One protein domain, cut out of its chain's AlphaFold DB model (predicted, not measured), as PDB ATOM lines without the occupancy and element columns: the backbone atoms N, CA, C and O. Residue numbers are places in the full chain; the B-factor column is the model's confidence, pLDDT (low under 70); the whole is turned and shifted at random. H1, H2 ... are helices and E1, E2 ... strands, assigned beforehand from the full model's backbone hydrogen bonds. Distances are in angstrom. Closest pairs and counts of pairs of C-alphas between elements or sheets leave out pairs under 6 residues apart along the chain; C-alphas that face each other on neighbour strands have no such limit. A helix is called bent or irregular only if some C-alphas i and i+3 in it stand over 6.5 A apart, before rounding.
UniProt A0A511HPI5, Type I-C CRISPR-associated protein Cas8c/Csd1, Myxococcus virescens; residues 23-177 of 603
ATOM      1  N   GLY A  23      55.999  19.728 -48.576       90.25
ATOM      2  CA  GLY A  23      56.104  18.268 -48.626       90.25
ATOM      3  C   GLY A  23      55.001  17.534 -47.875       90.25
ATOM      4  O   GLY A  23      54.995  16.305 -47.856       90.25
ATOM      5  N   PHE A  24      54.069  18.260 -47.264       92.75
ATOM      6  CA  PHE A  24      52.919  17.703 -46.571       92.75
ATOM      7  C   PHE A  24      51.638  18.350 -47.100       92.75
ATOM      8  O   PHE A  24      51.636  19.485 -47.576       92.75
ATOM      9  N   SER A  25      50.530  17.620 -47.033       90.88
ATOM     10  CA  SER A  25      49.196  18.114 -47.388       90.88
ATOM     11  C   SER A  25      48.213  17.733 -46.289       90.88
ATOM     12  O   SER A  25      48.346  16.674 -45.682       90.88
ATOM     13  N   ALA A  26      47.220  18.586 -46.033       90.62
ATOM     14  CA  ALA A  26      46.111  18.251 -45.149       90.62
ATOM     15  C   ALA A  26      45.118  17.369 -45.916       90.62
ATOM     16  O   ALA A  26      44.377  17.856 -46.776       90.62
ATOM     17  N   GLU A  27      45.109  16.071 -45.621       91.38
ATOM     18  CA  GLU A  27      44.278  15.089 -46.321       91.38
ATOM     19  C   GLU A  27      43.257  14.448 -45.379       91.38
ATOM     20  O   GLU A  27      43.426  14.397 -44.161       91.38
ATOM     21  N   LYS A  28      42.149  13.982 -45.962       92.94
ATOM     22  CA  LYS A  28      41.046  13.347 -45.230       92.94
ATOM     23  C   LYS A  28      41.432  11.917 -44.866       92.94
ATOM     24  O   LYS A  28      41.428  11.058 -45.748       92.94
ATOM     25  N   ILE A  29      41.722  11.674 -43.592       96.75
ATOM     26  CA  ILE A  29      42.075  10.368 -43.031       96.75
ATOM     27  C   ILE A  29      40.912   9.850 -42.186       96.75
ATOM     28  O   ILE A  29      40.408  10.541 -41.298       96.75
ATOM     29  N   SER A  30      40.458   8.638 -42.495       97.38
ATOM     30  CA  SER A  30      39.295   8.041 -41.831       97.38
ATOM     31  C   SER A  30      39.691   7.036 -40.761       97.38
ATOM     32  O   SER A  30      38.970   6.897 -39.783       97.38
ATOM     33  N   PHE A  31      40.810   6.339 -40.931       97.81
ATOM     34  CA  PHE A  31      41.183   5.234 -40.056       97.81
ATOM     35  C   PHE A  31      42.689   5.218 -39.787       97.81
ATOM     36  O   PHE A  31      43.481   5.794 -40.536       97.81
ATOM     37  N   GLU A  32      43.081   4.521 -38.729       97.69
ATOM     38  CA  GLU A  32      44.466   4.139 -38.461       97.69
ATOM     39  C   GLU A  32      44.601   2.618 -38.346       97.69
ATOM     40  O   GLU A  32      43.659   1.933 -37.938       97.69
ATOM     41  N   LEU A  33      45.781   2.102 -38.689       98.44
ATOM     42  CA  LEU A  33      46.211   0.758 -38.309       98.44
ATOM     43  C   LEU A  33      47.212   0.858 -37.153       98.44
ATOM     44  O   LEU A  33      48.246   1.523 -37.281       98.44
ATOM     45  N   VAL A  34      46.906   0.166 -36.056       98.38
ATOM     46  CA  VAL A  34      47.781   0.045 -34.886       98.38
ATOM     47  C   VAL A  34      48.703  -1.156 -35.068       98.38
ATOM     48  O   VAL A  34      48.237  -2.253 -35.382       98.38
ATOM     49  N   LEU A  35      50.003  -0.953 -34.873       98.25
ATOM     50  CA  LEU A  35      51.042  -1.972 -35.009       98.25
ATOM     51  C   LEU A  35      51.712  -2.240 -33.659       98.25
ATOM     52  O   LEU A  35      52.034  -1.310 -32.927       98.25
ATOM     53  N   ALA A  36      51.973  -3.504 -33.347       97.44
ATOM     54  CA  ALA A  36      52.845  -3.879 -32.242       97.44
ATOM     55  C   ALA A  36      54.311  -3.554 -32.577       97.44
ATOM     56  O   ALA A  36      54.664  -3.304 -33.732       97.44
ATOM     57  N   THR A  37      55.186  -3.595 -31.571       94.81
ATOM     58  CA  THR A  37      56.621  -3.274 -31.701       94.81
ATOM     59  C   THR A  37      57.393  -4.190 -32.655       94.81
ATOM     60  O   THR A  37      58.483  -3.834 -33.093       94.81
ATOM     61  N   ASP A  38      56.839  -5.350 -33.014       94.00
ATOM     62  CA  ASP A  38      57.392  -6.282 -34.005       94.00
ATOM     63  C   ASP A  38      56.810  -6.097 -35.424       94.00
ATOM     64  O   ASP A  38      57.199  -6.810 -36.349       94.00
ATOM     65  N   GLY A  39      55.886  -5.148 -35.609       94.94
ATOM     66  CA  GLY A  39      55.170  -4.915 -36.866       94.94
ATOM     67  C   GLY A  39      53.888  -5.740 -37.021       94.94
ATOM     68  O   GLY A  39      53.221  -5.661 -38.055       94.94
ATOM     69  N   THR A  40      53.496  -6.530 -36.021       97.25
ATOM     70  CA  THR A  40      52.234  -7.274 -36.075       97.25
ATOM     71  C   THR A  40      51.048  -6.301 -36.026       97.25
ATOM     72  O   THR A  40      50.980  -5.468 -35.123       97.25
ATOM     73  N   PRO A  41      50.088  -6.374 -36.966       97.31
ATOM     74  CA  PRO A  41      48.900  -5.530 -36.933       97.31
ATOM     75  C   PRO A  41      47.977  -5.940 -35.782       97.31
ATOM     76  O   PRO A  41      47.604  -7.107 -35.669       97.31
ATOM     77  N   VAL A  42      47.610  -4.971 -34.944       97.31
ATOM     78  CA  VAL A  42      46.818  -5.173 -33.721       97.31
ATOM     79  C   VAL A  42      45.336  -4.944 -33.999       97.31
ATOM     80  O   VAL A  42      44.522  -5.840 -33.799       97.31
ATOM     81  N   GLU A  43      44.977  -3.755 -34.488       97.44
ATOM     82  CA  GLU A  43      43.587  -3.374 -34.755       97.44
ATOM     83  C   GLU A  43      43.486  -2.181 -35.715       97.44
ATOM     84  O   GLU A  43      44.425  -1.393 -35.870       97.44
ATOM     85  N   LEU A  44      42.313  -2.030 -36.329       97.69
ATOM     86  CA  LEU A  44      41.903  -0.832 -37.050       97.69
ATOM     87  C   LEU A  44      41.119   0.074 -36.096       97.69
ATOM     88  O   LEU A  44      40.137  -0.367 -35.500       97.69
ATOM     89  N   ARG A  45      41.502   1.350 -35.988       96.56
ATOM     90  CA  ARG A  45      40.725   2.341 -35.227       96.56
ATOM     91  C   ARG A  45      40.111   3.378 -36.157       96.56
ATOM     92  O   ARG A  45      40.761   3.881 -37.073       96.56
ATOM     93  N   ASP A  46      38.843   3.693 -35.912       96.00
ATOM     94  CA  ASP A  46      38.120   4.744 -36.621       96.00
ATOM     95  C   ASP A  46      38.520   6.116 -36.066       96.00
ATOM     96  O   ASP A  46      38.370   6.391 -34.875       96.00
ATOM     97  N   LEU A  47      39.051   6.974 -36.935       95.94
ATOM     98  CA  LEU A  47      39.457   8.333 -36.587       95.94
ATOM     99  C   LEU A  47      38.351   9.355 -36.839       95.94
ATOM    100  O   LEU A  47      38.479  10.508 -36.423       95.94
ATOM    101  N   ARG A  48      37.275   8.980 -37.531       94.62
ATOM    102  CA  ARG A  48      36.232   9.921 -37.936       94.62
ATOM    103  C   ARG A  48      35.522  10.505 -36.717       94.62
ATOM    104  O   ARG A  48      35.234   9.810 -35.747       94.62
ATOM    105  N   HIS A  49      35.189  11.792 -36.776       88.38
ATOM    106  CA  HIS A  49      34.339  12.439 -35.774       88.38
ATOM    107  C   HIS A  49      32.886  12.503 -36.260       88.38
ATOM    108  O   HIS A  49      32.615  12.557 -37.463       88.38
ATOM    109  N   GLN A  50      31.933  12.490 -35.324       84.88
ATOM    110  CA  GLN A  50      30.533  12.748 -35.656       84.88
ATOM    111  C   GLN A  50      30.331  14.239 -35.925       84.88
ATOM    112  O   GLN A  50      30.544  15.075 -35.052       84.88
ATOM    113  N   GLU A  51      29.874  14.561 -37.132       73.44
ATOM    114  CA  GLU A  51      29.452  15.908 -37.501       73.44
ATOM    115  C   GLU A  51      28.069  15.821 -38.160       73.44
ATOM    116  O   GLU A  51      27.911  15.438 -39.327       73.44
ATOM    117  N   GLY A  52      27.029  16.102 -37.372       77.75
ATOM    118  CA  GLY A  52      25.641  15.862 -37.764       77.75
ATOM    119  C   GLY A  52      25.323  14.366 -37.885       77.75
ATOM    120  O   GLY A  52      25.622  13.586 -36.989       77.75
ATOM    121  N   LYS A  53      24.692  13.955 -38.996       78.94
ATOM    122  CA  LYS A  53      24.221  12.567 -39.200       78.94
ATOM    123  C   LYS A  53      25.257  11.610 -39.807       78.94
ATOM    124  O   LYS A  53      24.944  10.436 -39.971       78.94
ATOM    125  N   LYS A  54      26.435  12.088 -40.229       82.75
ATOM    126  CA  LYS A  54      27.438  11.253 -40.917       82.75
ATOM    127  C   LYS A  54      28.822  11.414 -40.285       82.75
ATOM    128  O   LYS A  54      29.212  12.550 -40.019       82.75
ATOM    129  N   PRO A  55      29.583  10.320 -40.107       87.88
ATOM    130  CA  PRO A  55      30.971  10.406 -39.676       87.88
ATOM    131  C   PRO A  55      31.813  11.120 -40.743       87.88
ATOM    132  O   PRO A  55      31.649  10.888 -41.949       87.88
ATOM    133  N   ARG A  56      32.703  12.015 -40.308       89.75
ATOM    134  CA  ARG A  56      33.599  12.790 -41.176       89.75
ATOM    135  C   ARG A  56      35.062  12.424 -40.902       89.75
ATOM    136  O   ARG A  56      35.435  12.325 -39.740       89.75
ATOM    137  N   PRO A  57      35.892  12.241 -41.945       92.56
ATOM    138  CA  PRO A  57      37.334  12.049 -41.779       92.56
ATOM    139  C   PRO A  57      37.993  13.224 -41.054       92.56
ATOM    140  O   PRO A  57      37.580  14.373 -41.243       92.56
ATOM    141  N   ARG A  58      39.068  12.943 -40.311       92.75
ATOM    142  CA  ARG A  58      39.960  13.977 -39.772       92.75
ATOM    143  C   ARG A  58      40.861  14.508 -40.880       92.75
ATOM    144  O   ARG A  58      41.247  13.766 -41.780       92.75
ATOM    145  N   LEU A  59      41.198  15.791 -40.816       91.06
ATOM    146  CA  LEU A  59      42.237  16.371 -41.664       91.06
ATOM    147  C   LEU A  59      43.576  16.227 -40.945       91.06
ATOM    148  O   LEU A  59      43.757  16.839 -39.896       91.06
ATOM    149  N   LEU A  60      44.484  15.420 -41.496       93.94
ATOM    150  CA  LEU A  60      45.827  15.218 -40.945       93.94
ATOM    151  C   LEU A  60      46.898  15.714 -41.930       93.94
ATOM    152  O   LEU A  60      46.730  15.523 -43.141       93.94
ATOM    153  N   PRO A  61      47.984  16.345 -41.444       93.88
ATOM    154  CA  PRO A  61      49.116  16.737 -42.275       93.88
ATOM    155  C   PRO A  61      49.965  15.508 -42.617       93.88
ATOM    156  O   PRO A  61      50.751  15.031 -41.804       93.88
ATOM    157  N   VAL A  62      49.830  15.002 -43.841       95.44
ATOM    158  CA  VAL A  62      50.466  13.749 -44.269       95.44
ATOM    159  C   VAL A  62      51.485  13.959 -45.401       95.44
ATOM    160  O   VAL A  62      51.287  14.845 -46.244       95.44
ATOM    161  N   PRO A  63      52.569  13.154 -45.467       94.81
ATOM    162  CA  PRO A  63      53.609  13.266 -46.493       94.81
ATOM    163  C   PRO A  63      53.054  13.192 -47.919       94.81
ATOM    164  O   PRO A  63      52.518  12.169 -48.341       94.81
ATOM    165  N   THR A  64      53.182  14.266 -48.692       90.31
ATOM    166  CA  THR A  64      52.675  14.343 -50.069       90.31
ATOM    167  C   THR A  64      53.654  15.121 -50.933       90.31
ATOM    168  O   THR A  64      54.069  16.212 -50.561       90.31
ATOM    169  N   ASP A  65      54.028  14.593 -52.101       86.12
ATOM    170  CA  ASP A  65      54.822  15.366 -53.062       86.12
ATOM    171  C   ASP A  65      53.892  16.370 -53.757       86.12
ATOM    172  O   ASP A  65      53.045  15.951 -54.553       86.12
ATOM    173  N   PRO A  66      54.014  17.683 -53.489       77.00
ATOM    174  CA  PRO A  66      53.077  18.670 -54.017       77.00
ATOM    175  C   PRO A  66      53.134  18.785 -55.547       77.00
ATOM    176  O   PRO A  66      52.201  19.293 -56.166       77.00
ATOM    177  N   ASN A  67      54.198  18.282 -56.178       71.50
ATOM    178  CA  ASN A  67      54.383  18.356 -57.628       71.50
ATOM    179  C   ASN A  67      53.822  17.135 -58.361       71.50
ATOM    180  O   ASN A  67      53.788  17.120 -59.592       71.50
ATOM    181  N   LYS A  68      53.381  16.105 -57.629       74.88
ATOM    182  CA  LYS A  68      52.839  14.880 -58.214       74.88
ATOM    183  C   LYS A  68      51.373  14.733 -57.847       74.88
ATOM    184  O   LYS A  68      50.999  14.685 -56.682       74.88
ATOM    185  N   THR A  69      50.529  14.601 -58.864       68.81
ATOM    186  CA  THR A  69      49.105  14.318 -58.682       68.81
ATOM    187  C   THR A  69      48.782  12.908 -59.151       68.81
ATOM    188  O   THR A  69      49.199  12.461 -60.221       68.81
ATOM    189  N   ARG A  70      47.991  12.193 -58.349       73.62
ATOM    190  CA  ARG A  70      47.467  10.866 -58.685       73.62
ATOM    191  C   ARG A  70      46.324  11.018 -59.703       73.62
ATOM    192  O   ARG A  70      45.155  10.969 -59.339       73.62
ATOM    193  N   THR A  71      46.656  11.300 -60.967       61.69
ATOM    194  CA  THR A  71      45.678  11.522 -62.057       61.69
ATOM    195  C   THR A  71      45.361  10.247 -62.845       61.69
ATOM    196  O   THR A  71      44.191   9.957 -63.077       61.69
ATOM    197  N   SER A  72      46.368   9.462 -63.242       57.22
ATOM    198  CA  SER A  72      46.170   8.189 -63.974       57.22
ATOM    199  C   SER A  72      47.232   7.110 -63.693       57.22
ATOM    200  O   SER A  72      46.940   5.909 -63.789       57.22
ATOM    201  N   GLY A  73      48.441   7.519 -63.296       77.25
ATOM    202  CA  GLY A  73      49.536   6.633 -62.895       77.25
ATOM    203  C   GLY A  73      49.385   6.048 -61.487       77.25
ATOM    204  O   GLY A  73      48.603   6.539 -60.673       77.25
ATOM    205  N   ILE A  74      50.148   4.986 -61.215       87.81
ATOM    206  CA  ILE A  74      50.293   4.409 -59.873       87.81
ATOM    207  C   ILE A  74      51.263   5.301 -59.096       87.81
ATOM    208  O   ILE A  74      52.446   5.358 -59.421       87.81
ATOM    209  N   LEU A  75      50.750   6.029 -58.107       89.75
ATOM    210  CA  LEU A  75      51.529   6.978 -57.310       89.75
ATOM    211  C   LEU A  75      51.247   6.739 -55.822       89.75
ATOM    212  O   LEU A  75      50.314   7.356 -55.310       89.75
ATOM    213  N   PRO A  76      51.981   5.840 -55.147       93.25
ATOM    214  CA  PRO A  76      51.809   5.559 -53.722       93.25
ATOM    215  C   PRO A  76      52.275   6.721 -52.837       93.25
ATOM    216  O   PRO A  76      53.246   7.411 -53.165       93.25
ATOM    217  N   PHE A  77      51.607   6.901 -51.701       94.94
ATOM    218  CA  PHE A  77      52.030   7.819 -50.646       94.94
ATOM    219  C   PHE A  77      52.863   7.101 -49.572       94.94
ATOM    220  O   PHE A  77      52.923   5.874 -49.529       94.94
ATOM    221  N   VAL A  78      53.592   7.860 -48.753       95.44
ATOM    222  CA  VAL A  78      54.550   7.332 -47.763       95.44
ATOM    223  C   VAL A  78      53.926   7.398 -46.380       95.44
ATOM    224  O   VAL A  78      53.512   8.477 -45.971       95.44
ATOM    225  N   LEU A  79      53.881   6.275 -45.657       97.69
ATOM    226  CA  LEU A  79      53.308   6.166 -44.304       97.69
ATOM    227  C   LEU A  79      51.815   6.536 -44.188       97.69
ATOM    228  O   LEU A  79      51.296   6.720 -43.087       97.69
ATOM    229  N   TRP A  80      51.110   6.610 -45.314       98.00
ATOM    230  CA  TRP A  80      49.654   6.686 -45.400       98.00
ATOM    231  C   TRP A  80      49.221   6.311 -46.819       98.00
ATOM    232  O   TRP A  80      50.004   6.488 -47.748       98.00
ATOM    233  N   ASP A  81      48.007   5.788 -47.001       97.25
ATOM    234  CA  ASP A  81      47.341   5.700 -48.311       97.25
ATOM    235  C   ASP A  81      45.902   5.175 -48.174       97.25
ATOM    236  O   ASP A  81      45.480   4.753 -47.096       97.25
ATOM    237  N   LYS A  82      45.153   5.130 -49.282       95.94
ATOM    238  CA  LYS A  82      43.912   4.352 -49.357       95.94
ATOM    239  C   LYS A  82      44.188   2.849 -49.326       95.94
ATOM    240  O   LYS A  82      45.249   2.398 -49.765       95.94
ATOM    241  N   THR A  83      43.202   2.059 -48.906       96.94
ATOM    242  CA  THR A  83      43.355   0.601 -48.727       96.94
ATOM    243  C   THR A  83      43.888  -0.147 -49.949       96.94
ATOM    244  O   THR A  83      44.625  -1.119 -49.792       96.94
ATOM    245  N   ALA A  84      43.574   0.317 -51.163       95.56
ATOM    246  CA  ALA A  84      44.062  -0.296 -52.397       95.56
ATOM    247  C   ALA A  84      45.600  -0.276 -52.497       95.56
ATOM    248  O   ALA A  84      46.205  -1.251 -52.928       95.56
ATOM    249  N   TYR A  85      46.230   0.802 -52.028       96.50
ATOM    250  CA  TYR A  85      47.685   0.945 -51.981       96.50
ATOM    251  C   TYR A  85      48.249   0.379 -50.677       96.50
ATOM    252  O   TYR A  85      49.125  -0.478 -50.709       96.50
ATOM    253  N   ALA A  86      47.724   0.810 -49.527       97.38
ATOM    254  CA  ALA A  86      48.278   0.449 -48.223       97.38
ATOM    255  C   ALA A  86      48.173  -1.058 -47.922       97.38
ATOM    256  O   ALA A  86      49.097  -1.639 -47.359       97.38
ATOM    257  N   PHE A  87      47.074  -1.700 -48.337       97.56
ATOM    258  CA  PHE A  87      46.740  -3.071 -47.933       97.56
ATOM    259  C   PHE A  87      46.410  -4.019 -49.088       97.56
ATOM    260  O   PHE A  87      46.220  -5.209 -48.839       97.56
ATOM    261  N   GLY A  88      46.324  -3.525 -50.327       96.44
ATOM    262  CA  GLY A  88      45.982  -4.340 -51.493       96.44
ATOM    263  C   GLY A  88      44.513  -4.762 -51.557       96.44
ATOM    264  O   GLY A  88      44.219  -5.811 -52.125       96.44
ATOM    265  N   VAL A  89      43.595  -3.981 -50.975       95.75
ATOM    266  CA  VAL A  89      42.149  -4.285 -50.947       95.75
ATOM    267  C   VAL A  89      41.297  -3.081 -51.358       95.75
ATOM    268  O   VAL A  89      41.625  -1.937 -51.047       95.75
ATOM    269  N   THR A  90      40.174  -3.327 -52.034       94.56
ATOM    270  CA  THR A  90      39.216  -2.304 -52.495       94.56
ATOM    271  C   THR A  90      37.790  -2.853 -52.421       94.56
ATOM    272  O   THR A  90      37.603  -4.070 -52.494       94.56
ATOM    273  N   ALA A  91      36.782  -1.984 -52.297       92.06
ATOM    274  CA  ALA A  91      35.381  -2.389 -52.448       92.06
ATOM    275  C   ALA A  91      34.989  -2.574 -53.930       92.06
ATOM    276  O   ALA A  91      33.964  -3.184 -54.240       92.06
ATOM    277  N   GLY A  92      35.786  -2.022 -54.854       86.44
ATOM    278  CA  GLY A  92      35.534  -2.033 -56.292       86.44
ATOM    279  C   GLY A  92      36.116  -3.234 -57.047       86.44
ATOM    280  O   GLY A  92      36.432  -4.285 -56.496       86.44
ATOM    281  N   LYS A  93      36.260  -3.077 -58.371       76.94
ATOM    282  CA  LYS A  93      36.873  -4.100 -59.233       76.94
ATOM    283  C   LYS A  93      38.391  -4.105 -59.061       76.94
ATOM    284  O   LYS A  93      39.052  -3.124 -59.399       76.94
ATOM    285  N   ASP A  94      38.931  -5.251 -58.667       78.81
ATOM    286  CA  ASP A  94      40.365  -5.483 -58.488       78.81
ATOM    287  C   ASP A  94      41.107  -5.656 -59.830       78.81
ATOM    288  O   ASP A  94      41.470  -6.756 -60.236       78.81
ATOM    289  N   LYS A  95      41.269  -4.563 -60.590       77.62
ATOM    290  CA  LYS A  95      42.041  -4.586 -61.850       77.62
ATOM    291  C   LYS A  95      43.484  -4.112 -61.701       77.62
ATOM    292  O   LYS A  95      44.298  -4.427 -62.558       77.62
ATOM    293  N   ARG A  96      43.777  -3.296 -60.684       89.25
ATOM    294  CA  ARG A  96      45.085  -2.639 -60.486       89.25
ATOM    295  C   ARG A  96      45.589  -2.706 -59.043       89.25
ATOM    296  O   ARG A  96      46.724  -2.320 -58.803       89.25
ATOM    297  N   THR A  97      44.793  -3.206 -58.098       92.25
ATOM    298  CA  THR A  97      45.081  -3.142 -56.652       92.25
ATOM    299  C   THR A  97      46.386  -3.851 -56.299       92.25
ATOM    300  O   THR A  97      47.159  -3.363 -55.481       92.25
ATOM    301  N   LYS A  98      46.682  -4.975 -56.967       93.12
ATOM    302  CA  LYS A  98      47.951  -5.694 -56.800       93.12
ATOM    303  C   LYS A  98      49.163  -4.836 -57.177       93.12
ATOM    304  O   LYS A  98      50.135  -4.802 -56.425       93.12
ATOM    305  N   ASP A  99      49.095  -4.136 -58.308       94.31
ATOM    306  CA  ASP A  99      50.178  -3.270 -58.783       94.31
ATOM    307  C   ASP A  99      50.296  -2.008 -57.917       94.31
ATOM    308  O   ASP A  99      51.401  -1.559 -57.615       94.31
ATOM    309  N   GLU A 100      49.163  -1.456 -57.466       94.94
ATOM    310  CA  GLU A 100      49.115  -0.324 -56.532       94.94
ATOM    311  C   GLU A 100      49.786  -0.667 -55.197       94.94
ATOM    312  O   GLU A 100      50.622   0.100 -54.712       94.94
ATOM    313  N   HIS A 101      49.489  -1.843 -54.641       96.88
ATOM    314  CA  HIS A 101      50.101  -2.309 -53.400       96.88
ATOM    315  C   HIS A 101      51.588  -2.642 -53.563       96.88
ATOM    316  O   HIS A 101      52.395  -2.281 -52.709       96.88
ATOM    317  N   ALA A 102      51.983  -3.274 -54.673       96.88
ATOM    318  CA  ALA A 102      53.393  -3.540 -54.956       96.88
ATOM    319  C   ALA A 102      54.209  -2.239 -55.054       96.88
ATOM    320  O   ALA A 102      55.269  -2.126 -54.436       96.88
ATOM    321  N   ALA A 103      53.682  -1.230 -55.757       96.50
ATOM    322  CA  ALA A 103      54.307   0.086 -55.831       96.50
ATOM    323  C   ALA A 103      54.368   0.766 -54.455       96.50
ATOM    324  O   ALA A 103      55.378   1.383 -54.122       96.50
ATOM    325  N   PHE A 104      53.318   0.633 -53.636       97.19
ATOM    326  CA  PHE A 104      53.313   1.139 -52.264       97.19
ATOM    327  C   PHE A 104      54.433   0.531 -51.422       97.19
ATOM    328  O   PHE A 104      55.195   1.288 -50.820       97.19
ATOM    329  N   LYS A 105      54.589  -0.801 -51.441       98.06
ATOM    330  CA  LYS A 105      55.685  -1.495 -50.744       98.06
ATOM    331  C   LYS A 105      57.047  -0.960 -51.176       98.06
ATOM    332  O   LYS A 105      57.841  -0.548 -50.333       98.06
ATOM    333  N   GLN A 106      57.288  -0.908 -52.488       97.38
ATOM    334  CA  GLN A 106      58.539  -0.391 -53.043       97.38
ATOM    335  C   GLN A 106      58.811   1.040 -52.564       97.38
ATOM    336  O   GLN A 106      59.923   1.352 -52.145       97.38
ATOM    337  N   ARG A 107      57.787   1.899 -52.572       95.50
ATOM    338  CA  ARG A 107      57.934   3.296 -52.170       95.50
ATOM    339  C   ARG A 107      58.287   3.459 -50.693       95.50
ATOM    340  O   ARG A 107      59.108   4.322 -50.386       95.50
ATOM    341  N   GLN A 108      57.703   2.656 -49.797       97.69
ATOM    342  CA  GLN A 108      58.071   2.699 -48.375       97.69
ATOM    343  C   GLN A 108      59.550   2.353 -48.193       97.69
ATOM    344  O   GLN A 108      60.273   3.101 -47.542       97.69
ATOM    345  N   HIS A 109      60.015   1.278 -48.837       97.44
ATOM    346  CA  HIS A 109      61.418   0.862 -48.784       97.44
ATOM    347  C   HIS A 109      62.362   1.913 -49.362       97.44
ATOM    348  O   HIS A 109      63.368   2.233 -48.744       97.44
ATOM    349  N   GLU A 110      62.036   2.511 -50.508       95.06
ATOM    350  CA  GLU A 110      62.871   3.556 -51.119       95.06
ATOM    351  C   GLU A 110      63.099   4.760 -50.197       95.06
ATOM    352  O   GLU A 110      64.200   5.314 -50.173       95.06
ATOM    353  N   VAL A 111      62.058   5.182 -49.475       95.00
ATOM    354  CA  VAL A 111      62.112   6.365 -48.608       95.00
ATOM    355  C   VAL A 111      62.705   6.030 -47.242       95.00
ATOM    356  O   VAL A 111      63.466   6.830 -46.706       95.00
ATOM    357  N   LEU A 112      62.398   4.852 -46.697       96.75
ATOM    358  CA  LEU A 112      62.767   4.459 -45.335       96.75
ATOM    359  C   LEU A 112      64.002   3.544 -45.263       96.75
ATOM    360  O   LEU A 112      64.360   3.114 -44.173       96.75
ATOM    361  N   LYS A 113      64.684   3.255 -46.380       93.50
ATOM    362  CA  LYS A 113      65.834   2.325 -46.438       93.50
ATOM    363  C   LYS A 113      66.945   2.596 -45.416       93.50
ATOM    364  O   LYS A 113      67.571   1.655 -44.944       93.50
ATOM    365  N   ASP A 114      67.185   3.866 -45.093       93.25
ATOM    366  CA  ASP A 114      68.288   4.302 -44.230       93.25
ATOM    367  C   ASP A 114      67.824   4.504 -42.772       93.25
ATOM    368  O   ASP A 114      68.548   5.082 -41.966       93.25
ATOM    369  N   THR A 115      66.614   4.039 -42.422       96.44
ATOM    370  CA  THR A 115      66.021   4.264 -41.100       96.44
ATOM    371  C   THR A 115      66.725   3.486 -39.983       96.44
ATOM    372  O   THR A 115      67.014   2.281 -40.068       96.44
ATOM    373  N   THR A 116      66.937   4.177 -38.869       95.88
ATOM    374  CA  THR A 116      67.452   3.626 -37.612       95.88
ATOM    375  C   THR A 116      66.392   3.507 -36.522       95.88
ATOM    376  O   THR A 116      66.547   2.652 -35.649       95.88
ATOM    377  N   ASP A 117      65.287   4.255 -36.628       96.88
ATOM    378  CA  ASP A 117      64.134   4.168 -35.729       96.88
ATOM    379  C   ASP A 117      63.528   2.746 -35.695       96.88
ATOM    380  O   ASP A 117      63.219   2.178 -36.753       96.88
ATOM    381  N   PRO A 118      63.348   2.153 -34.499       96.62
ATOM    382  CA  PRO A 118      62.825   0.796 -34.355       96.62
ATOM    383  C   PRO A 118      61.379   0.652 -34.844       96.62
ATOM    384  O   PRO A 118      61.039  -0.387 -35.407       96.62
ATOM    385  N   ASP A 119      60.551   1.688 -34.720       97.31
ATOM    386  CA  ASP A 119      59.139   1.621 -35.103       97.31
ATOM    387  C   ASP A 119      58.973   1.719 -36.620       97.31
ATOM    388  O   ASP A 119      58.134   1.039 -37.209       97.31
ATOM    389  N   LEU A 120      59.821   2.508 -37.291       97.88
ATOM    390  CA  LEU A 120      59.871   2.525 -38.756       97.88
ATOM    391  C   LEU A 120      60.385   1.192 -39.321       97.88
ATOM    392  O   LEU A 120      59.916   0.751 -40.370       97.88
ATOM    393  N   ARG A 121      61.288   0.500 -38.611       97.69
ATOM    394  CA  ARG A 121      61.703  -0.870 -38.967       97.69
ATOM    395  C   ARG A 121      60.586  -1.887 -38.748       97.69
ATOM    396  O   ARG A 121      60.371  -2.727 -39.619       97.69
ATOM    397  N   ALA A 122      59.853  -1.785 -37.639       97.69
ATOM    398  CA  ALA A 122      58.665  -2.597 -37.380       97.69
ATOM    399  C   ALA A 122      57.598  -2.384 -38.469       97.69
ATOM    400  O   ALA A 122      57.023  -3.340 -38.988       97.69
ATOM    401  N   TYR A 123      57.402  -1.139 -38.905       98.38
ATOM    402  CA  TYR A 123      56.536  -0.817 -40.035       98.38
ATOM    403  C   TYR A 123      57.007  -1.440 -41.355       98.38
ATOM    404  O   TYR A 123      56.191  -1.991 -42.089       98.38
ATOM    405  N   LEU A 124      58.302  -1.407 -41.678       98.25
ATOM    406  CA  LEU A 124      58.801  -2.087 -42.878       98.25
ATOM    407  C   LEU A 124      58.609  -3.611 -42.794       98.25
ATOM    408  O   LEU A 124      58.193  -4.222 -43.777       98.25
ATOM    409  N   ALA A 125      58.799  -4.209 -41.613       97.62
ATOM    410  CA  ALA A 125      58.507  -5.627 -41.386       97.62
ATOM    411  C   ALA A 125      57.016  -5.951 -41.597       97.62
ATOM    412  O   ALA A 125      56.688  -6.944 -42.255       97.62
ATOM    413  N   PHE A 126      56.114  -5.080 -41.123       98.19
ATOM    414  CA  PHE A 126      54.684  -5.142 -41.438       98.19
ATOM    415  C   PHE A 126      54.452  -5.110 -42.953       98.19
ATOM    416  O   PHE A 126      53.792  -5.999 -43.497       98.19
ATOM    417  N   VAL A 127      55.008  -4.101 -43.632       97.69
ATOM    418  CA  VAL A 127      54.853  -3.906 -45.079       97.69
ATOM    419  C   VAL A 127      55.284  -5.168 -45.819       97.69
ATOM    420  O   VAL A 127      54.557  -5.620 -46.702       97.69
ATOM    421  N   ASP A 128      56.391  -5.798 -45.439       96.62
ATOM    422  CA  ASP A 128      56.887  -7.016 -46.082       96.62
ATOM    423  C   ASP A 128      55.995  -8.232 -45.830       96.62
ATOM    424  O   ASP A 128      55.604  -8.918 -46.784       96.62
ATOM    425  N   ALA A 129      55.610  -8.462 -44.573       96.06
ATOM    426  CA  ALA A 129      54.838  -9.632 -44.161       96.06
ATOM    427  C   ALA A 129      53.340  -9.554 -44.513       96.06
ATOM    428  O   ALA A 129      52.656 -10.587 -44.516       96.06
ATOM    429  N   TRP A 130      52.815  -8.357 -44.805       97.44
ATOM    430  CA  TRP A 130      51.384  -8.136 -45.003       97.44
ATOM    431  C   TRP A 130      50.788  -8.962 -46.152       97.44
ATOM    432  O   TRP A 130      51.367  -9.089 -47.237       97.44
ATOM    433  N   ARG A 131      49.578  -9.490 -45.914       95.12
ATOM    434  CA  ARG A 131      48.772 -10.237 -46.888       95.12
ATOM    435  C   ARG A 131      47.370  -9.624 -46.988       95.12
ATOM    436  O   ARG A 131      46.671  -9.624 -45.976       95.12
ATOM    437  N   PRO A 132      46.905  -9.214 -48.188       95.31
ATOM    438  CA  PRO A 132      45.594  -8.578 -48.360       95.31
ATOM    439  C   PRO A 132      44.410  -9.383 -47.802       95.31
ATOM    440  O   PRO A 132      43.453  -8.803 -47.297       95.31
ATOM    441  N   SER A 133      44.486 -10.721 -47.829       94.44
ATOM    442  CA  SER A 133      43.432 -11.604 -47.307       94.44
ATOM    443  C   SER A 133      43.143 -11.405 -45.816       94.44
ATOM    444  O   SER A 133      42.022 -11.655 -45.391       94.44
ATOM    445  N   ARG A 134      44.121 -10.918 -45.039       94.88
ATOM    446  CA  ARG A 134      43.988 -10.696 -43.592       94.88
ATOM    447  C   ARG A 134      43.268  -9.399 -43.229       94.88
ATOM    448  O   ARG A 134      42.954  -9.199 -42.065       94.88
ATOM    449  N   PHE A 135      42.991  -8.508 -44.186       96.25
ATOM    450  CA  PHE A 135      42.426  -7.189 -43.872       96.25
ATOM    451  C   PHE A 135      41.078  -7.270 -43.149       96.25
ATOM    452  O   PHE A 135      40.866  -6.578 -42.159       96.25
ATOM    453  N   ARG A 136      40.187  -8.156 -43.614       95.69
ATOM    454  CA  ARG A 136      38.862  -8.365 -43.007       95.69
ATOM    455  C   ARG A 136      38.908  -9.113 -41.671       95.69
ATOM    456  O   ARG A 136      37.903  -9.155 -40.975       95.69
ATOM    457  N   GLU A 137      40.045  -9.722 -41.339       96.62
ATOM    458  CA  GLU A 137      40.256 -10.462 -40.090       96.62
ATOM    459  C   GLU A 137      40.724  -9.538 -38.953       96.62
ATOM    460  O   GLU A 137      40.749  -9.957 -37.798       96.62
ATOM    461  N   LEU A 138      41.101  -8.290 -39.263       96.75
ATOM    462  CA  LEU A 138      41.598  -7.352 -38.264       96.75
ATOM    463  C   LEU A 138      40.483  -6.912 -37.300       96.75
ATOM    464  O   LEU A 138      39.397  -6.524 -37.751       96.75
ATOM    465  N   PRO A 139      40.753  -6.885 -35.982       97.69
ATOM    466  CA  PRO A 139      39.862  -6.252 -35.019       97.69
ATOM    467  C   PRO A 139      39.543  -4.809 -35.428       97.69
ATOM    468  O   PRO A 139      40.410  -4.088 -35.919       97.69
ATOM    469  N   GLY A 140      38.283  -4.398 -35.260       94.56
ATOM    470  CA  GLY A 140      37.813  -3.065 -35.654       94.56
ATOM    471  C   GLY A 140      37.494  -2.900 -37.147       94.56
ATOM    472  O   GLY A 140      37.070  -1.819 -37.561       94.56
ATOM    473  N   PHE A 141      37.639  -3.950 -37.969       96.62
ATOM    474  CA  PHE A 141      37.230  -3.902 -39.373       96.62
ATOM    475  C   PHE A 141      35.732  -3.603 -39.535       96.62
ATOM    476  O   PHE A 141      34.867  -4.202 -38.896       96.62
ATOM    477  N   THR A 142      35.437  -2.701 -40.470       94.88
ATOM    478  CA  THR A 142      34.096  -2.429 -40.989       94.88
ATOM    479  C   THR A 142      34.183  -2.270 -42.505       94.88
ATOM    480  O   THR A 142      35.221  -1.870 -43.027       94.88
ATOM    481  N   GLU A 143      33.099  -2.525 -43.240       95.19
ATOM    482  CA  GLU A 143      33.099  -2.325 -44.702       95.19
ATOM    483  C   GLU A 143      33.365  -0.857 -45.096       95.19
ATOM    484  O   GLU A 143      33.896  -0.591 -46.172       95.19
ATOM    485  N   GLU A 144      33.094   0.101 -44.202       93.69
ATOM    486  CA  GLU A 144      33.407   1.524 -44.403       93.69
ATOM    487  C   GLU A 144      34.915   1.830 -44.416       93.69
ATOM    488  O   GLU A 144      35.313   2.918 -44.838       93.69
ATOM    489  N   ALA A 145      35.753   0.884 -43.978       95.12
ATOM    490  CA  ALA A 145      37.206   0.968 -44.085       95.12
ATOM    491  C   ALA A 145      37.699   0.848 -45.531       95.12
ATOM    492  O   ALA A 145      38.755   1.386 -45.863       95.12
ATOM    493  N   LEU A 146      36.973   0.148 -46.407       95.62
ATOM    494  CA  LEU A 146      37.418  -0.061 -47.782       95.62
ATOM    495  C   LEU A 146      37.445   1.256 -48.566       95.62
ATOM    496  O   LEU A 146      36.542   2.083 -48.476       95.62
ATOM    497  N   ASP A 147      38.509   1.440 -49.347       94.31
ATOM    498  CA  ASP A 147      38.805   2.634 -50.146       94.31
ATOM    499  C   ASP A 147      38.976   3.939 -49.338       94.31
ATOM    500  O   ASP A 147      39.194   5.005 -49.922       94.31
ATOM    501  N   ALA A 148      38.961   3.860 -48.004       95.75
ATOM    502  CA  ALA A 148      39.281   4.967 -47.115       95.75
ATOM    503  C   ALA A 148      40.800   5.140 -46.952       95.75
ATOM    504  O   ALA A 148      41.563   4.193 -47.146       95.75
ATOM    505  N   ASN A 149      41.240   6.350 -46.585       97.44
ATOM    506  CA  ASN A 149      42.644   6.649 -46.297       97.44
ATOM    507  C   ASN A 149      43.021   6.254 -44.865       97.44
ATOM    508  O   ASN A 149      42.282   6.566 -43.923       97.44
ATOM    509  N   PHE A 150      44.202   5.650 -44.737       98.25
ATOM    510  CA  PHE A 150      44.786   5.152 -43.499       98.25
ATOM    511  C   PHE A 150      46.116   5.815 -43.177       98.25
ATOM    512  O   PHE A 150      46.912   6.072 -44.077       98.25
ATOM    513  N   VAL A 151      46.368   5.991 -41.884       98.56
ATOM    514  CA  VAL A 151      47.691   6.261 -41.298       98.56
ATOM    515  C   VAL A 151      48.098   5.103 -40.378       98.56
ATOM    516  O   VAL A 151      47.286   4.229 -40.072       98.56
ATOM    517  N   PHE A 152      49.354   5.084 -39.938       98.50
ATOM    518  CA  PHE A 152      49.904   4.022 -39.090       98.50
ATOM    519  C   PHE A 152      50.392   4.584 -37.754       98.50
ATOM    520  O   PHE A 152      50.955   5.684 -37.715       98.50
ATOM    521  N   ARG A 153      50.198   3.822 -36.676       97.88
ATOM    522  CA  ARG A 153      50.611   4.169 -35.307       97.88
ATOM    523  C   ARG A 153      51.122   2.921 -34.587       97.88
ATOM    524  O   ARG A 153      50.636   1.826 -34.861       97.88
ATOM    525  N   MET A 154      52.068   3.080 -33.666       97.81
ATOM    526  CA  MET A 154      52.490   1.982 -32.790       97.81
ATOM    527  C   MET A 154      51.546   1.840 -31.596       97.81
ATOM    528  O   MET A 154      50.947   2.816 -31.138       97.81
ATOM    529  N   ASP A 155      51.397   0.627 -31.081       96.19
ATOM    530  CA  ASP A 155      50.632   0.393 -29.865       96.19
ATOM    531  C   ASP A 155      51.290   1.093 -28.667       96.19
ATOM    532  O   ASP A 155      52.511   1.143 -28.550       96.19
ATOM    533  N   GLY A 156      50.472   1.693 -27.804       91.75
ATOM    534  CA  GLY A 156      50.933   2.540 -26.697       91.75
ATOM    535  C   GLY A 156      51.420   3.951 -27.072       91.75
ATOM    536  O   GLY A 156      51.487   4.799 -26.188       91.75
ATOM    537  N   GLU A 157      51.687   4.250 -28.348       92.12
ATOM    538  CA  GLU A 157      52.176   5.570 -28.781       92.12
ATOM    539  C   GLU A 157      51.048   6.557 -29.103       92.12
ATOM    540  O   GLU A 157      49.986   6.175 -29.591       92.12
ATOM    541  N   HIS A 158      51.277   7.855 -28.889       90.12
ATOM    542  CA  HIS A 158      50.283   8.895 -29.203       90.12
ATOM    543  C   HIS A 158      50.437   9.500 -30.603       90.12
ATOM    544  O   HIS A 158      49.443   9.942 -31.178       90.12
ATOM    545  N   SER A 159      51.651   9.519 -31.155       94.56
ATOM    546  CA  SER A 159      51.950  10.100 -32.470       94.56
ATOM    547  C   SER A 159      51.886   9.071 -33.593       94.56
ATOM    548  O   SER A 159      52.273   7.913 -33.411       94.56
ATOM    549  N   TYR A 160      51.488   9.504 -34.785       97.88
ATOM    550  CA  TYR A 160      51.531   8.672 -35.984       97.88
ATOM    551  C   TYR A 160      52.966   8.469 -36.488       97.88
ATOM    552  O   TYR A 160      53.829   9.332 -36.334       97.88
ATOM    553  N   LEU A 161      53.223   7.363 -37.192       97.94
ATOM    554  CA  LEU A 161      54.557   7.069 -37.733       97.94
ATOM    555  C   LEU A 161      55.076   8.158 -38.685       97.94
ATOM    556  O   LEU A 161      56.272   8.433 -38.705       97.94
ATOM    557  N   HIS A 162      54.191   8.807 -39.446       96.88
ATOM    558  CA  HIS A 162      54.565   9.901 -40.350       96.88
ATOM    559  C   HIS A 162      54.928  11.209 -39.629       96.88
ATOM    560  O   HIS A 162      55.506  12.103 -40.247       96.88
ATOM    561  N   GLU A 163      54.601  11.336 -38.342       96.31
ATOM    562  CA  GLU A 163      54.943  12.499 -37.519       96.31
ATOM    563  C   GLU A 163      56.324  12.357 -36.871       96.31
ATOM    564  O   GLU A 163      56.891  13.356 -36.421       96.31
ATOM    565  N   LYS A 164      56.897  11.145 -36.862       95.56
ATOM    566  CA  LYS A 164      58.213  10.894 -36.274       95.56
ATOM    567  C   LYS A 164      59.302  11.751 -36.935       95.56
ATOM    568  O   LYS A 164      59.362  11.804 -38.167       95.56
ATOM    569  N   PRO A 165      60.226  12.349 -36.155       95.56
ATOM    570  CA  PRO A 165      61.288  13.195 -36.700       95.56
ATOM    571  C   PRO A 165      62.122  12.518 -37.797       95.56
ATOM    572  O   PRO A 165      62.368  13.131 -38.835       95.56
ATOM    573  N   GLU A 166      62.506  11.248 -37.615       96.50
ATOM    574  CA  GLU A 166      63.294  10.512 -38.616       96.50
ATOM    575  C   GLU A 166      62.491  10.249 -39.900       96.50
ATOM    576  O   GLU A 166      63.010  10.461 -40.996       96.50
ATOM    577  N   ALA A 167      61.201   9.906 -39.792       96.19
ATOM    578  CA  ALA A 167      60.327   9.737 -40.954       96.19
ATOM    579  C   ALA A 167      60.211  11.030 -41.775       96.19
ATOM    580  O   ALA A 167      60.347  11.008 -43.001       96.19
ATOM    581  N   ARG A 168      60.005  12.171 -41.101       94.88
ATOM    582  CA  ARG A 168      59.918  13.489 -41.752       94.88
ATOM    583  C   ARG A 168      61.242  13.891 -42.397       94.88
ATOM    584  O   ARG A 168      61.236  14.406 -43.515       94.88
ATOM    585  N   ALA A 169      62.369  13.638 -41.731       93.50
ATOM    586  CA  ALA A 169      63.696  13.932 -42.267       93.50
ATOM    587  C   ALA A 169      63.997  13.106 -43.529       93.50
ATOM    588  O   ALA A 169      64.398  13.667 -44.553       93.50
ATOM    589  N   LEU A 170      63.738  11.794 -43.481       94.88
ATOM    590  CA  LEU A 170      63.902  10.891 -44.622       94.88
ATOM    591  C   LEU A 170      62.999  11.301 -45.789       94.88
ATOM    592  O   LEU A 170      63.469  11.425 -46.921       94.88
ATOM    593  N   TRP A 171      61.725  11.596 -45.513       93.56
ATOM    594  CA  TRP A 171      60.785  12.070 -46.527       93.56
ATOM    595  C   TRP A 171      61.254  13.367 -47.194       93.56
ATOM    596  O   TRP A 171      61.379  13.420 -48.423       93.56
ATOM    597  N   THR A 172      61.585  14.388 -46.404       89.88
ATOM    598  CA  THR A 172      62.028  15.692 -46.915       89.88
ATOM    599  C   THR A 172      63.303  15.568 -47.750       89.88
ATOM    600  O   THR A 172      63.408  16.186 -48.813       89.88
ATOM    601  N   ALA A 173      64.229  14.687 -47.359       88.75
ATOM    602  CA  ALA A 173      65.428  14.392 -48.140       88.75
ATOM    603  C   ALA A 173      65.126  13.772 -49.519       88.75
ATOM    604  O   ALA A 173      65.965  13.850 -50.420       88.75
ATOM    605  N   THR A 174      63.947  13.167 -49.723       86.38
ATOM    606  CA  THR A 174      63.532  12.645 -51.038       86.38
ATOM    607  C   THR A 174      62.868  13.683 -51.944       86.38
ATOM    608  O   THR A 174      62.990  13.564 -53.164       86.38
ATOM    609  N   LEU A 175      62.241  14.731 -51.391       79.81
ATOM    610  CA  LEU A 175      61.565  15.788 -52.166       79.81
ATOM    611  C   LEU A 175      62.527  16.577 -53.074       79.81
ATOM    612  O   LEU A 175      62.131  17.061 -54.135       79.81
ATOM    613  N   GLY A 176      63.799  16.681 -52.676       63.12
ATOM    614  CA  GLY A 176      64.848  17.378 -53.428       63.12
ATOM    615  C   GLY A 176      65.568  16.538 -54.492       63.12
ATOM    616  O   GLY A 176      66.295  17.100 -55.302       63.12
ATOM    617  N   LYS A 177      65.379  15.210 -54.528       65.62
ATOM    618  CA  LYS A 177      66.173  14.285 -55.372       65.62
ATOM    619  C   LYS A 177      65.614  14.060 -56.789       65.62
ATOM    620  O   LYS A 177      66.020  13.120 -57.463       65.62
TER     621      LYS A 177
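Overview. This is residues 23 to 177 of the 603 residues of the protein "Type I-C CRISPR-associated protein Cas8c/Csd1" of Myxococcus virescens (UniProt A0A511HPI5). A small, strongly twisted sheet, E3 E2 E8 E7, runs through the middle, with helices H1 to H4 along one side of it and the two-strand ribbon E1 and E6 on the other. H5 closes one end between H2 and E6, and the little hairpin E4 and E5 lies far out at the opposite end. The printed part has 155 residues, with five named helices and eight named strands in the order E1 E2 E3 E4 E5 E6 E7 H1 H2 H3 H4 E8 H5; the four-strand sheet is mixed, and the class is mixed, helices and strands. The whole is compact, with a radius of gyration of the C-alphas of 14.7 A and spans of 43 by 37 by 32 A.

Along the chain. Find C-alpha 24 at (52.919, 17.703, -46.571), where E1, residues 24 to 29, begins. Next come E2, residues 31 to 35, and E3, residues 41 to 46, which runs on into E4, residues 49 to 51, at 16 degrees. E5, residues 54 to 56, runs on into E6, residues 58 to 63, 15.2 A long. After E7, residues 80 to 82, and H1, residues 83 to 86, look for C-alpha 97 at (45.081, -3.142, -56.652): there H2, residues 97 to 112, starts its 22.3 A. H3, residues 118 to 129, is 16.4 A long; H4, residues 132 to 137, is irregular, C-alphas 133 and 136 being 7.1 A apart. E8, residues 149 to 154, spans 17.4 A, and H5, residues 165 to 175, ends its 15.7 A at C-alpha 175, (61.565, 15.788, -52.166).

Arrangement. In the sheet, E2 and E3 form an antiparallel hairpin, with N 34 and O 43 at 2.9 A; E2 and E8 are parallel, with N 33 and O 151 at 2.9 A; E8 and E7 are antiparallel, with N 150 and O 81 at 2.8 A. Antiparallel E1 and E6 have N 29 and O 58 at 2.8 A, and the hairpin E4 and E5 has N 56 and O 49 at 2.9 A. The closest C-alphas of E1 and E8, Ile 29 and Asn 149, are 5.0 A apart. H1 and H3 only graze the sheet, as do H2 and H4, which are only just on it with 5 pairs of C-alphas within 10 A each. The hub H2 touches H1 with residues 97 to 104 alone, closest at C-alphas 101 and 85, 4.3 A. With residues 105 to 112 alone it touches H3, C-alphas 105 and 127 at 6.2 A, in a helical hairpin of shallow tilt, 27 degrees, opposite ways. With residues 111 to 112 alone it touches H5, C-alphas 111 and 171 at 6.2 A, only just about perpendicular at 73 degrees. In H2, H3 and H5 every O i to N i+4 pair is within hydrogen-bond range; H4 has 0 of 2, but 2 of 3 O i to N i+3 pairs, and H1 is too short for an i+4 pair.

Size, cuts and confidence. The two C-alphas farthest apart, those of Lys 53 and Asp 114, are 45.1 A apart. The printed part has no cut; its long links are E6 to E7, residues 64 to 79, and H4 to E8. Mean pLDDT of the printed part is 92.5, and it is under 70 at residues 69, 71 to 72 and 176 to 177.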